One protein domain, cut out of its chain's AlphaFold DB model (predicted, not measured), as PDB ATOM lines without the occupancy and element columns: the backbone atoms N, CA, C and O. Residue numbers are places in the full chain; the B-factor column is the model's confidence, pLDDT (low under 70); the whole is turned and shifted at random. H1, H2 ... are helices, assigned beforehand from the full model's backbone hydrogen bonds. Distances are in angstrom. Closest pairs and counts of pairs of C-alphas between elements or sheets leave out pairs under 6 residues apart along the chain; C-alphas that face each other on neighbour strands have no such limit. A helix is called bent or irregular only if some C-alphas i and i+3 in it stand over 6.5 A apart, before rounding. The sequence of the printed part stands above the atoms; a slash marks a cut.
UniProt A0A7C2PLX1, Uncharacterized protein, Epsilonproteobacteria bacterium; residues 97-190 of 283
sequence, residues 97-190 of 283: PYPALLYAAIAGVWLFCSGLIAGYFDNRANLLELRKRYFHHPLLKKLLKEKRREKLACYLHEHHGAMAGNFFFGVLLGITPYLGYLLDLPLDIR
ATOM      1  N   PRO A  97     -56.633  -1.497  -8.196       82.38
ATOM      2  CA  PRO A  97     -57.088  -2.723  -8.842       82.38
ATOM      3  C   PRO A  97     -56.187  -3.197  -9.986       82.38
ATOM      4  O   PRO A  97     -55.999  -4.396 -10.148       82.38
ATOM      5  N   TYR A  98     -55.607  -2.310 -10.793       85.31
ATOM      6  CA  TYR A  98     -54.894  -2.751 -11.997       85.31
ATOM      7  C   TYR A  98     -53.684  -3.668 -11.699       85.31
ATOM      8  O   TYR A  98     -53.711  -4.832 -12.117       85.31
ATOM      9  N   PRO A  99     -52.656  -3.230 -10.943       86.31
ATOM     10  CA  PRO A  99     -51.543  -4.108 -10.574       86.31
ATOM     11  C   PRO A  99     -51.964  -5.166  -9.545       86.31
ATOM     12  O   PRO A  99     -51.526  -6.318  -9.625       86.31
ATOM     13  N   ALA A 100     -52.858  -4.822  -8.611       89.38
ATOM     14  CA  ALA A 100     -53.233  -5.731  -7.536       89.38
ATOM     15  C   ALA A 100     -53.928  -6.997  -8.048       89.38
ATOM     16  O   ALA A 100     -53.695  -8.075  -7.504       89.38
ATOM     17  N   LEU A 101     -54.735  -6.907  -9.111       92.81
ATOM     18  CA  LEU A 101     -55.429  -8.073  -9.665       92.81
ATOM     19  C   LEU A 101     -54.479  -9.042 -10.384       92.81
ATOM     20  O   LEU A 101     -54.708 -10.251 -10.341       92.81
ATOM     21  N   LEU A 102     -53.386  -8.555 -10.981       91.81
ATOM     22  CA  LEU A 102     -52.353  -9.422 -11.563       91.81
ATOM     23  C   LEU A 102     -51.618 -10.204 -10.469       91.81
ATOM     24  O   LEU A 102     -51.508 -11.430 -10.534       91.81
ATOM     25  N   TYR A 103     -51.198  -9.517  -9.408       92.12
ATOM     26  CA  TYR A 103     -50.585 -10.153  -8.240       92.12
ATOM     27  C   TYR A 103     -51.563 -11.073  -7.491       92.12
ATOM     28  O   TYR A 103     -51.166 -12.104  -6.941       92.12
ATOM     29  N   ALA A 104     -52.859 -10.757  -7.519       93.19
ATOM     30  CA  ALA A 104     -53.912 -11.619  -6.996       93.19
ATOM     31  C   ALA A 104     -54.084 -12.902  -7.811       93.19
ATOM     32  O   ALA A 104     -54.359 -13.964  -7.240       93.19
ATOM     33  N   ALA A 105     -53.888 -12.841  -9.128       93.62
ATOM     34  CA  ALA A 105     -53.908 -14.026  -9.970       93.62
ATOM     35  C   ALA A 105     -52.741 -14.966  -9.634       93.62
ATOM     36  O   ALA A 105     -52.965 -16.166  -9.483       93.62
ATOM     37  N   ILE A 106     -51.532 -14.433  -9.414       92.25
ATOM     38  CA  ILE A 106     -50.366 -15.217  -8.961       92.25
ATOM     39  C   ILE A 106     -50.672 -15.914  -7.628       92.25
ATOM     40  O   ILE A 106     -50.473 -17.123  -7.493       92.25
ATOM     41  N   ALA A 107     -51.239 -15.188  -6.662       91.94
ATOM     42  CA  ALA A 107     -51.672 -15.777  -5.396       91.94
ATOM     43  C   ALA A 107     -52.722 -16.889  -5.599       91.94
ATOM     44  O   ALA A 107     -52.677 -17.910  -4.915       91.94
ATOM     45  N   GLY A 108     -53.631 -16.728  -6.567       90.62
ATOM     46  CA  GLY A 108     -54.600 -17.753  -6.960       90.62
ATOM     47  C   GLY A 108     -53.963 -19.003  -7.580       90.62
ATOM     48  O   GLY A 108     -54.400 -20.118  -7.295       90.62
ATOM     49  N   VAL A 109     -52.888 -18.856  -8.362       93.06
ATOM     50  CA  VAL A 109     -52.088 -19.995  -8.853       93.06
ATOM     51  C   VAL A 109     -51.468 -20.748  -7.679       93.06
ATOM     52  O   VAL A 109     -51.578 -21.973  -7.606       93.06
ATOM     53  N   TRP A 110     -50.878 -20.037  -6.716       91.19
ATOM     54  CA  TRP A 110     -50.307 -20.668  -5.525       91.19
ATOM     55  C   TRP A 110     -51.350 -21.321  -4.631       91.19
ATOM     56  O   TRP A 110     -51.091 -22.390  -4.075       91.19
ATOM     57  N   LEU A 111     -52.545 -20.736  -4.542       89.31
ATOM     58  CA  LEU A 111     -53.675 -21.342  -3.851       89.31
ATOM     59  C   LEU A 111     -54.043 -22.680  -4.508       89.31
ATOM     60  O   LEU A 111     -54.150 -23.692  -3.811       89.31
ATOM     61  N   PHE A 112     -54.102 -22.729  -5.839       89.38
ATOM     62  CA  PHE A 112     -54.307 -23.970  -6.585       89.38
ATOM     63  C   PHE A 112     -53.192 -25.000  -6.340       89.38
ATOM     64  O   PHE A 112     -53.485 -26.150  -5.995       89.38
ATOM     65  N   CYS A 113     -51.919 -24.603  -6.451       90.94
ATOM     66  CA  CYS A 113     -50.778 -25.486  -6.188       90.94
ATOM     67  C   CYS A 113     -50.818 -26.050  -4.762       90.94
ATOM     68  O   CYS A 113     -50.615 -27.248  -4.562       90.94
ATOM     69  N   SER A 114     -51.150 -25.217  -3.774       87.69
ATOM     70  CA  SER A 114     -51.309 -25.654  -2.387       87.69
ATOM     71  C   SER A 114     -52.445 -26.669  -2.221       87.69
ATOM     72  O   SER A 114     -52.308 -27.615  -1.446       87.69
ATOM     73  N   GLY A 115     -53.523 -26.538  -3.002       87.25
ATOM     74  CA  GLY A 115     -54.625 -27.496  -3.051       87.25
ATOM     75  C   GLY A 115     -54.210 -28.861  -3.612       87.25
ATOM     76  O   GLY A 115     -54.640 -29.892  -3.091       87.25
ATOM     77  N   LEU A 116     -53.336 -28.892  -4.625       88.12
ATOM     78  CA  LEU A 116     -52.747 -30.140  -5.131       88.12
ATOM     79  C   LEU A 116     -51.845 -30.803  -4.086       88.12
ATOM     80  O   LEU A 116     -51.968 -32.004  -3.841       88.12
ATOM     81  N   ILE A 117     -50.975 -30.018  -3.444       87.56
ATOM     82  CA  ILE A 117     -50.095 -30.494  -2.369       87.56
ATOM     83  C   ILE A 117     -50.939 -31.067  -1.227       87.56
ATOM     84  O   ILE A 117     -50.666 -32.170  -0.751       87.56
ATOM     85  N   ALA A 118     -52.003 -30.369  -0.831       86.12
ATOM     86  CA  ALA A 118     -52.914 -30.844   0.197       86.12
ATOM     87  C   ALA A 118     -53.541 -32.190  -0.175       86.12
ATOM     88  O   ALA A 118     -53.499 -33.114   0.633       86.12
ATOM     89  N   GLY A 119     -54.047 -32.331  -1.406       85.38
ATOM     90  CA  GLY A 119     -54.601 -33.594  -1.902       85.38
ATOM     91  C   GLY A 119     -53.579 -34.736  -1.922       85.38
ATOM     92  O   GLY A 119     -53.901 -35.859  -1.536       85.38
ATOM     93  N   TYR A 120     -52.327 -34.453  -2.297       89.19
ATOM     94  CA  TYR A 120     -51.234 -35.429  -2.239       89.19
ATOM     95  C   TYR A 120     -50.966 -35.904  -0.803       89.19
ATOM     96  O   TYR A 120     -50.903 -37.111  -0.554       89.19
ATOM     97  N   PHE A 121     -50.829 -34.976   0.148       88.25
ATOM     98  CA  PHE A 121     -50.561 -35.316   1.546       88.25
ATOM     99  C   PHE A 121     -51.751 -36.004   2.220       88.25
ATOM    100  O   PHE A 121     -51.532 -36.886   3.045       88.25
ATOM    101  N   ASP A 122     -52.983 -35.659   1.845       86.75
ATOM    102  CA  ASP A 122     -54.194 -36.325   2.328       86.75
ATOM    103  C   ASP A 122     -54.252 -37.786   1.849       86.75
ATOM    104  O   ASP A 122     -54.391 -38.720   2.642       86.75
ATOM    105  N   ASN A 123     -53.996 -38.016   0.557       86.94
ATOM    106  CA  ASN A 123     -53.919 -39.369   0.006       86.94
ATOM    107  C   ASN A 123     -52.782 -40.187   0.644       86.94
ATOM    108  O   ASN A 123     -52.958 -41.346   1.017       86.94
ATOM    109  N   ARG A 124     -51.613 -39.566   0.833       89.25
ATOM    110  CA  ARG A 124     -50.465 -40.193   1.497       89.25
ATOM    111  C   ARG A 124     -50.744 -40.504   2.970       89.25
ATOM    112  O   ARG A 124     -50.280 -41.530   3.466       89.25
ATOM    113  N   ALA A 125     -51.491 -39.647   3.667       89.06
ATOM    114  CA  ALA A 125     -51.882 -39.861   5.055       89.06
ATOM    115  C   ALA A 125     -52.739 -41.120   5.223       89.06
ATOM    116  O   ALA A 125     -52.529 -41.874   6.178       89.06
ATOM    117  N   ASN A 126     -53.651 -41.350   4.275       89.19
ATOM    118  CA  ASN A 126     -54.468 -42.559   4.191       89.19
ATOM    119  C   ASN A 126     -53.615 -43.789   3.870       89.19
ATOM    120  O   ASN A 126     -53.651 -44.762   4.618       89.19
ATOM    121  N   LEU A 127     -52.778 -43.716   2.829       91.31
ATOM    122  CA  LEU A 127     -51.922 -44.830   2.400       91.31
ATOM    123  C   LEU A 127     -50.972 -45.323   3.504       91.31
ATOM    124  O   LEU A 127     -50.740 -46.518   3.643       91.31
ATOM    125  N   LEU A 128     -50.403 -44.405   4.289       91.88
ATOM    126  CA  LEU A 128     -49.444 -44.735   5.350       91.88
ATOM    127  C   LEU A 128     -50.098 -45.065   6.697       91.88
ATOM    128  O   LEU A 128     -49.372 -45.277   7.676       91.88
ATOM    129  N   GLU A 129     -51.432 -45.063   6.761       91.56
ATOM    130  CA  GLU A 129     -52.220 -45.218   7.984       91.56
ATOM    131  C   GLU A 129     -51.728 -44.285   9.109       91.56
ATOM    132  O   GLU A 129     -51.481 -44.708  10.245       91.56
ATOM    133  N   LEU A 130     -51.548 -42.991   8.796       89.69
ATOM    134  CA  LEU A 130     -50.915 -42.027   9.708       89.69
ATOM    135  C   LEU A 130     -51.572 -41.986  11.093       89.69
ATOM    136  O   LEU A 130     -50.859 -41.834  12.084       89.69
ATOM    137  N   ARG A 131     -52.892 -42.199  11.193       91.62
ATOM    138  CA  ARG A 131     -53.588 -42.325  12.485       91.62
ATOM    139  C   ARG A 131     -52.937 -43.386  13.379       91.62
ATOM    140  O   ARG A 131     -52.613 -43.099  14.532       91.62
ATOM    141  N   LYS A 132     -52.696 -44.597  12.858       91.88
ATOM    142  CA  LYS A 132     -52.075 -45.687  13.632       91.88
ATOM    143  C   LYS A 132     -50.642 -45.332  14.020       91.88
ATOM    144  O   LYS A 132     -50.234 -45.622  15.146       91.88
ATOM    145  N   ARG A 133     -49.896 -44.668  13.132       92.56
ATOM    146  CA  ARG A 133     -48.516 -44.234  13.405       92.56
ATOM    147  C   ARG A 133     -48.450 -43.174  14.503       92.56
ATOM    148  O   ARG A 133     -47.675 -43.339  15.440       92.56
ATOM    149  N   TYR A 134     -49.286 -42.137  14.441       91.12
ATOM    150  CA  TYR A 134     -49.362 -41.117  15.492       91.12
ATOM    151  C   TYR A 134     -49.800 -41.722  16.828       91.12
ATOM    152  O   TYR A 134     -49.211 -41.418  17.863       91.12
ATOM    153  N   PHE A 135     -50.767 -42.643  16.820       92.12
ATOM    154  CA  PHE A 135     -51.191 -43.311  18.047       92.12
ATOM    155  C   PHE A 135     -50.071 -44.147  18.686       92.12
ATOM    156  O   PHE A 135     -49.942 -44.172  19.908       92.12
ATOM    157  N   HIS A 136     -49.227 -44.808  17.892       93.25
ATOM    158  CA  HIS A 136     -48.131 -45.624  18.420       93.25
ATOM    159  C   HIS A 136     -46.804 -44.871  18.594       93.25
ATOM    160  O   HIS A 136     -45.836 -45.466  19.067       93.25
ATOM    161  N   HIS A 137     -46.754 -43.575  18.273       93.25
ATOM    162  CA  HIS A 137     -45.522 -42.793  18.271       93.25
ATOM    163  C   HIS A 137     -44.870 -42.725  19.672       93.25
ATOM    164  O   HIS A 137     -45.536 -42.299  20.623       93.25
ATOM    165  N   PRO A 138     -43.571 -43.063  19.832       90.75
ATOM    166  CA  PRO A 138     -42.923 -43.190  21.143       90.75
ATOM    167  C   PRO A 138     -43.018 -41.935  22.018       90.75
ATOM    168  O   PRO A 138     -43.304 -42.033  23.209       90.75
ATOM    169  N   LEU A 139     -42.843 -40.746  21.427       91.44
ATOM    170  CA  LEU A 139     -42.962 -39.482  22.163       91.44
ATOM    171  C   LEU A 139     -44.407 -39.198  22.595       91.44
ATOM    172  O   LEU A 139     -44.635 -38.770  23.721       91.44
ATOM    173  N   LEU A 140     -45.400 -39.498  21.751       88.06
ATOM    174  CA  LEU A 140     -46.807 -39.259  22.089       88.06
ATOM    175  C   LEU A 140     -47.304 -40.250  23.142       88.06
ATOM    176  O   LEU A 140     -48.119 -39.879  23.982       88.06
ATOM    177  N   LYS A 141     -46.779 -41.483  23.153       91.81
ATOM    178  CA  LYS A 141     -47.029 -42.442  24.238       91.81
ATOM    179  C   LYS A 141     -46.476 -41.964  25.582       91.81
ATOM    180  O   LYS A 141     -47.129 -42.187  26.592       91.81
ATOM    181  N   LYS A 142     -45.304 -41.315  25.591       91.50
ATOM    182  CA  LYS A 142     -44.694 -40.765  26.813       91.50
ATOM    183  C   LYS A 142     -45.419 -39.515  27.323       91.50
ATOM    184  O   LYS A 142     -45.525 -39.334  28.529       91.50
ATOM    185  N   LEU A 143     -45.912 -38.665  26.421       92.88
ATOM    186  CA  LEU A 143     -46.483 -37.357  26.772       92.88
ATOM    187  C   LEU A 143     -48.001 -37.374  27.020       92.88
ATOM    188  O   LEU A 143     -48.505 -36.539  27.770       92.88
ATOM    189  N   LEU A 144     -48.757 -38.278  26.383       91.81
ATOM    190  CA  LEU A 144     -50.225 -38.225  26.364       91.81
ATOM    191  C   LEU A 144     -50.881 -39.525  26.835       91.81
ATOM    192  O   LEU A 144     -50.516 -40.627  26.425       91.81
ATOM    193  N   LYS A 145     -51.960 -39.372  27.617       93.12
ATOM    194  CA  LYS A 145     -52.897 -40.460  27.939       93.12
ATOM    195  C   LYS A 145     -53.597 -40.957  26.672       93.12
ATOM    196  O   LYS A 145     -53.889 -40.171  25.772       93.12
ATOM    197  N   GLU A 146     -53.952 -42.236  26.653       91.38
ATOM    198  CA  GLU A 146     -54.511 -42.939  25.492       91.38
ATOM    199  C   GLU A 146     -55.674 -42.208  24.806       91.38
ATOM    200  O   GLU A 146     -55.582 -41.915  23.618       91.38
ATOM    201  N   LYS A 147     -56.701 -41.785  25.558       91.12
ATOM    202  CA  LYS A 147     -57.846 -41.034  25.003       91.12
ATOM    203  C   LYS A 147     -57.437 -39.732  24.298       91.12
ATOM    204  O   LYS A 147     -58.007 -39.373  23.274       91.12
ATOM    205  N   ARG A 148     -56.458 -38.993  24.844       90.12
ATOM    206  CA  ARG A 148     -55.959 -37.743  24.232       90.12
ATOM    207  C   ARG A 148     -55.092 -38.035  23.014       90.12
ATOM    208  O   ARG A 148     -55.170 -37.314  22.026       90.12
ATOM    209  N   ARG A 149     -54.298 -39.102  23.082       92.25
ATOM    210  CA  ARG A 149     -53.460 -39.574  21.984       92.25
ATOM    211  C   ARG A 149     -54.298 -40.024  20.793       92.25
ATOM    212  O   ARG A 149     -53.955 -39.686  19.670       92.25
ATOM    213  N   GLU A 150     -55.402 -40.728  21.031       92.19
ATOM    214  CA  GLU A 150     -56.339 -41.112  19.974       92.19
ATOM    215  C   GLU A 150     -56.990 -39.894  19.321       92.19
ATOM    216  O   GLU A 150     -56.946 -39.776  18.098       92.19
ATOM    217  N   LYS A 151     -57.507 -38.949  20.118       90.31
ATOM    218  CA  LYS A 151     -58.061 -37.693  19.586       90.31
ATOM    219  C   LYS A 151     -57.041 -36.930  18.744       90.31
ATOM    220  O   LYS A 151     -57.364 -36.510  17.638       90.31
ATOM    221  N   LEU A 152     -55.810 -36.791  19.237       90.00
ATOM    222  CA  LEU A 152     -54.739 -36.116  18.507       90.00
ATOM    223  C   LEU A 152     -54.375 -36.861  17.219       90.00
ATOM    224  O   LEU A 152     -54.217 -36.234  16.180       90.00
ATOM    225  N   ALA A 153     -54.255 -38.188  17.268       90.19
ATOM    226  CA  ALA A 153     -53.937 -38.998  16.098       90.19
ATOM    227  C   ALA A 153     -55.032 -38.922  15.025       90.19
ATOM    228  O   ALA A 153     -54.707 -38.847  13.843       90.19
ATOM    229  N   CYS A 154     -56.307 -38.914  15.431       89.75
ATOM    230  CA  CYS A 154     -57.446 -38.721  14.532       89.75
ATOM    231  C   CYS A 154     -57.400 -37.327  13.901       89.75
ATOM    232  O   CYS A 154     -57.389 -37.206  12.680       89.75
ATOM    233  N   TYR A 155     -57.234 -36.290  14.728       85.06
ATOM    234  CA  TYR A 155     -57.134 -34.908  14.268       85.06
ATOM    235  C   TYR A 155     -55.984 -34.714  13.273       85.06
ATOM    236  O   TYR A 155     -56.206 -34.248  12.160       85.06
ATOM    237  N   LEU A 156     -54.762 -35.128  13.630       87.25
ATOM    238  CA  LEU A 156     -53.586 -34.985  12.770       87.25
ATOM    239  C   LEU A 156     -53.727 -35.752  11.459       87.25
ATOM    240  O   LEU A 156     -53.231 -35.284  10.442       87.25
ATOM    241  N   HIS A 157     -54.380 -36.915  11.474       86.94
ATOM    242  CA  HIS A 157     -54.653 -37.690  10.269       86.94
ATOM    243  C   HIS A 157     -55.657 -36.976   9.357       86.94
ATOM    244  O   HIS A 157     -55.323 -36.698   8.209       86.94
ATOM    245  N   GLU A 158     -56.821 -36.591   9.886       84.00
ATOM    246  CA  GLU A 158     -57.882 -35.884   9.148       84.00
ATOM    247  C   GLU A 158     -57.461 -34.483   8.667       84.00
ATOM    248  O   GLU A 158     -58.073 -33.896   7.774       84.00
ATOM    249  N   HIS A 159     -56.433 -33.897   9.288       82.06
ATOM    250  CA  HIS A 159     -55.973 -32.542   8.993       82.06
ATOM    251  C   HIS A 159     -54.623 -32.499   8.273       82.06
ATOM    252  O   HIS A 159     -54.201 -31.410   7.882       82.06
ATOM    253  N   HIS A 160     -53.978 -33.646   8.028       85.19
ATOM    254  CA  HIS A 160     -52.602 -33.700   7.534       85.19
ATOM    255  C   HIS A 160     -52.416 -32.969   6.201       85.19
ATOM    256  O   HIS A 160     -51.541 -32.110   6.080       85.19
ATOM    257  N   GLY A 161     -53.277 -33.270   5.222       84.56
ATOM    258  CA  GLY A 161     -53.227 -32.651   3.901       84.56
ATOM    259  C   GLY A 161     -53.313 -31.132   3.972       84.56
ATOM    260  O   GLY A 161     -52.514 -30.421   3.373       84.56
ATOM    261  N   ALA A 162     -54.224 -30.605   4.782       79.44
ATOM    262  CA  ALA A 162     -54.392 -29.163   4.890       79.44
ATOM    263  C   ALA A 162     -53.337 -28.461   5.739       79.44
ATOM    264  O   ALA A 162     -53.028 -27.308   5.456       79.44
ATOM    265  N   MET A 163     -52.773 -29.127   6.749       81.81
ATOM    266  CA  MET A 163     -51.603 -28.601   7.453       81.81
ATOM    267  C   MET A 163     -50.460 -28.380   6.465       81.81
ATOM    268  O   MET A 163     -49.894 -27.289   6.422       81.81
ATOM    269  N   ALA A 164     -50.173 -29.384   5.629       85.44
ATOM    270  CA  ALA A 164     -49.169 -29.274   4.579       85.44
ATOM    271  C   ALA A 164     -49.552 -28.197   3.552       85.44
ATOM    272  O   ALA A 164     -48.756 -27.302   3.288       85.44
ATOM    273  N   GLY A 165     -50.782 -28.224   3.031       84.38
ATOM    274  CA  GLY A 165     -51.280 -27.245   2.061       84.38
ATOM    275  C   GLY A 165     -51.140 -25.803   2.544       84.38
ATOM    276  O   GLY A 165     -50.512 -24.999   1.868       84.38
ATOM    277  N   ASN A 166     -51.636 -25.482   3.742       83.69
ATOM    278  CA  ASN A 166     -51.543 -24.133   4.310       83.69
ATOM    279  C   ASN A 166     -50.099 -23.729   4.642       83.69
ATOM    280  O   ASN A 166     -49.741 -22.559   4.502       83.69
ATOM    281  N   PHE A 167     -49.258 -24.677   5.068       84.50
ATOM    282  CA  PHE A 167     -47.833 -24.424   5.267       84.50
ATOM    283  C   PHE A 167     -47.154 -24.039   3.950       84.50
ATOM    284  O   PHE A 167     -46.564 -22.964   3.861       84.50
ATOM    285  N   PHE A 168     -47.292 -24.875   2.917       87.69
ATOM    286  CA  PHE A 168     -46.702 -24.620   1.606       87.69
ATOM    287  C   PHE A 168     -47.304 -23.392   0.936       87.69
ATOM    288  O   PHE A 168     -46.569 -22.646   0.302       87.69
ATOM    289  N   PHE A 169     -48.594 -23.119   1.132       88.44
ATOM    290  CA  PHE A 169     -49.206 -21.879   0.675       88.44
ATOM    291  C   PHE A 169     -48.495 -20.668   1.280       88.44
ATOM    292  O   PHE A 169     -48.014 -19.815   0.545       88.44
ATOM    293  N   GLY A 170     -48.318 -20.637   2.606       85.88
ATOM    294  CA  GLY A 170     -47.578 -19.564   3.271       85.88
ATOM    295  C   GLY A 170     -46.126 -19.432   2.793       85.88
ATOM    296  O   GLY A 170     -45.638 -18.317   2.641       85.88
ATOM    297  N   VAL A 171     -45.450 -20.553   2.521       88.75
ATOM    298  CA  VAL A 171     -44.088 -20.564   1.960       88.75
ATOM    299  C   VAL A 171     -44.066 -19.973   0.548       88.75
ATOM    300  O   VAL A 171     -43.249 -19.099   0.276       88.75
ATOM    301  N   LEU A 172     -44.979 -20.388  -0.333       89.69
ATOM    302  CA  LEU A 172     -45.076 -19.887  -1.708       89.69
ATOM    303  C   LEU A 172     -45.387 -18.386  -1.743       89.69
ATOM    304  O   LEU A 172     -44.755 -17.644  -2.501       89.69
ATOM    305  N   LEU A 173     -46.306 -17.926  -0.885       88.69
ATOM    306  CA  LEU A 173     -46.619 -16.502  -0.776       88.69
ATOM    307  C   LEU A 173     -45.423 -15.684  -0.265       88.69
ATOM    308  O   LEU A 173     -45.209 -14.577  -0.738       88.69
ATOM    309  N   GLY A 174     -44.633 -16.219   0.672       86.19
ATOM    310  CA  GLY A 174     -43.464 -15.520   1.219       86.19
ATOM    311  C   GLY A 174     -42.244 -15.517   0.293       86.19
ATOM    312  O   GLY A 174     -41.511 -14.536   0.244       86.19
ATOM    313  N   ILE A 175     -42.026 -16.598  -0.459       89.56
ATOM    314  CA  ILE A 175     -40.873 -16.722  -1.362       89.56
ATOM    315  C   ILE A 175     -41.048 -15.874  -2.626       89.56
ATOM    316  O   ILE A 175     -40.059 -15.394  -3.165       89.56
ATOM    317  N   THR A 176     -42.273 -15.667  -3.114       89.56
ATOM    318  CA  THR A 176     -42.475 -14.994  -4.411       89.56
ATOM    319  C   THR A 176     -41.966 -13.545  -4.437       89.56
ATOM    320  O   THR A 176     -41.205 -13.245  -5.356       89.56
ATOM    321  N   PRO A 177     -42.275 -12.664  -3.459       86.56
ATOM    322  CA  PRO A 177     -41.693 -11.319  -3.436       86.56
ATOM    323  C   PRO A 177     -40.164 -11.344  -3.304       86.56
ATOM    324  O   PRO A 177     -39.469 -10.556  -3.938       86.56
ATOM    325  N   TYR A 178     -39.624 -12.300  -2.540       87.81
ATOM    326  CA  TYR A 178     -38.176 -12.485  -2.398       87.81
ATOM    327  C   TYR A 178     -37.501 -12.906  -3.714       87.81
ATOM    328  O   TYR A 178     -36.437 -12.397  -4.055       87.81
ATOM    329  N   LEU A 179     -38.123 -13.805  -4.484       88.25
ATOM    330  CA  LEU A 179     -37.650 -14.164  -5.822       88.25
ATOM    331  C   LEU A 179     -37.767 -12.995  -6.804       88.25
ATOM    332  O   LEU A 179     -36.885 -12.841  -7.640       88.25
ATOM    333  N   GLY A 180     -38.816 -12.175  -6.690       88.00
ATOM    334  CA  GLY A 180     -38.943 -10.920  -7.434       88.00
ATOM    335  C   GLY A 180     -37.744 -10.014  -7.210       88.00
ATOM    336  O   GLY A 180     -37.050  -9.668  -8.159       88.00
ATOM    337  N   TYR A 181     -37.442  -9.741  -5.940       89.38
ATOM    338  CA  TYR A 181     -36.272  -8.962  -5.541       89.38
ATOM    339  C   TYR A 181     -34.956  -9.541  -6.087       89.38
ATOM    340  O   TYR A 181     -34.145  -8.807  -6.640       89.38
ATOM    341  N   LEU A 182     -34.747 -10.860  -5.982       91.31
ATOM    342  CA  LEU A 182     -33.510 -11.504  -6.441       91.31
ATOM    343  C   LEU A 182     -33.328 -11.457  -7.968       91.31
ATOM    344  O   LEU A 182     -32.199 -11.412  -8.450       91.31
ATOM    345  N   LEU A 183     -34.427 -11.517  -8.720       90.81
ATOM    346  CA  LEU A 183     -34.430 -11.521 -10.184       90.81
ATOM    347  C   LEU A 183     -34.590 -10.120 -10.791       90.81
ATOM    348  O   LEU A 183     -34.711 -10.018 -12.010       90.81
ATOM    349  N   ASP A 184     -34.622  -9.076  -9.960       88.56
ATOM    350  CA  ASP A 184     -34.929  -7.693 -10.353       88.56
ATOM    351  C   ASP A 184     -36.257  -7.575 -11.132       88.56
ATOM    352  O   ASP A 184     -36.423  -6.795 -12.070       88.56
ATOM    353  N   LEU A 185     -37.231  -8.411 -10.753       85.94
ATOM    354  CA  LEU A 185     -38.576  -8.423 -11.314       85.94
ATOM    355  C   LEU A 185     -39.557  -7.804 -10.309       85.94
ATOM    356  O   LEU A 185     -39.514  -8.151  -9.125       85.94
ATOM    357  N   PRO A 186     -40.525  -6.981 -10.755       83.94
ATOM    358  CA  PRO A 186     -41.563  -6.415  -9.893       83.94
ATOM    359  C   PRO A 186     -42.635  -7.470  -9.561       83.94
ATOM    360  O   PRO A 186     -43.814  -7.311  -9.891       83.94
ATOM    361  N   LEU A 187     -42.228  -8.595  -8.962       83.31
ATOM    362  CA  LEU A 187     -43.127  -9.649  -8.502       83.31
ATOM    363  C   LEU A 187     -43.577  -9.347  -7.082       83.31
ATOM    364  O   LEU A 187     -42.778  -9.298  -6.153       83.31
ATOM    365  N   ASP A 188     -44.886  -9.228  -6.925       85.31
ATOM    366  CA  ASP A 188     -45.536  -9.090  -5.635       85.31
ATOM    367  C   ASP A 188     -46.748 -10.029  -5.565       85.31
ATOM    368  O   ASP A 188     -47.137 -10.676  -6.546       85.31
ATOM    369  N   ILE A 189     -47.331 -10.152  -4.379       87.75
ATOM    370  CA  ILE A 189     -48.466 -11.017  -4.101       87.75
ATOM    371  C   ILE A 189     -49.538 -10.245  -3.355       87.75
ATOM    372  O   ILE A 189     -49.333  -9.721  -2.261       87.75
ATOM    373  N   ARG A 190     -50.752 -10.293  -3.905       91.62
ATOM    374  CA  ARG A 190     -51.941  -9.731  -3.268       91.62
ATOM    375  C   ARG A 190     -52.901 -10.853  -2.925       91.62
ATOM    376  O   ARG A 190     -53.543 -11.453  -3.779       91.62
TER     377      ARG A 190
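Overview. This is residues 97 to 190 of the 283 residues of an uncharacterized protein of Epsilonproteobacteria bacterium (UniProt A0A7C2PLX1). Two long helices, H1 and the bent H4, run opposite ways along a rod; short H2 and H3 lie at one end beside H4's first arm, and residues 183 to 190 fold back toward H1 at the other. The 94 printed residues hold four named helices, H1 to H4 in order, and no named strand: all helix. The whole is only just loose, close to extended (radius of gyration of the C-alphas 18.3 A), spanning 54 by 22 by 21 A.

Arrangement. H4, residues 146 to 182, was assigned as one helix by its hydrogen bonds but is bent, with C-alphas 158 and 161 7.7 A apart; arms H4a, 146 to 158, and H4b, 161 to 182, stand at a steep tilt of 53 degrees. H4b is irregular, with C-alphas 174 and 177 6.52 A apart. H1, residues 97 to 127, touches H4b, opposite ways at a steep tilt of 39 degrees; the closest C-alphas, of Asp 122 and Gly 161, are 4.1 A apart. H2, residues 130 to 136, touches H4a, closest at the C-alphas of Arg 131 and Ala 153, 4.9 A. H3, residues 138 to 143, is close to H4a but not clearly touching, 6.7 A between the closest C-alphas, of Leu 140 and Arg 149. Every O i to N i+4 pair is within hydrogen-bond range in H2, H3 and H4a, 26 of 27 in H1 and 16 of 18 in H4b.

Along the chain. H1 spans 43.9 A from C-alpha 97 at (-57.088, -2.723, -8.842); H4b spans 30.7 A to C-alpha 182 at (-33.510, -11.504, -6.441).

Size, cuts and confidence. The C-alphas farthest apart, of Tyr 98 and Lys 142, are 55.3 A apart. The printed part has no cut, the three links are tight, and no printed residue is under 70 in pLDDT.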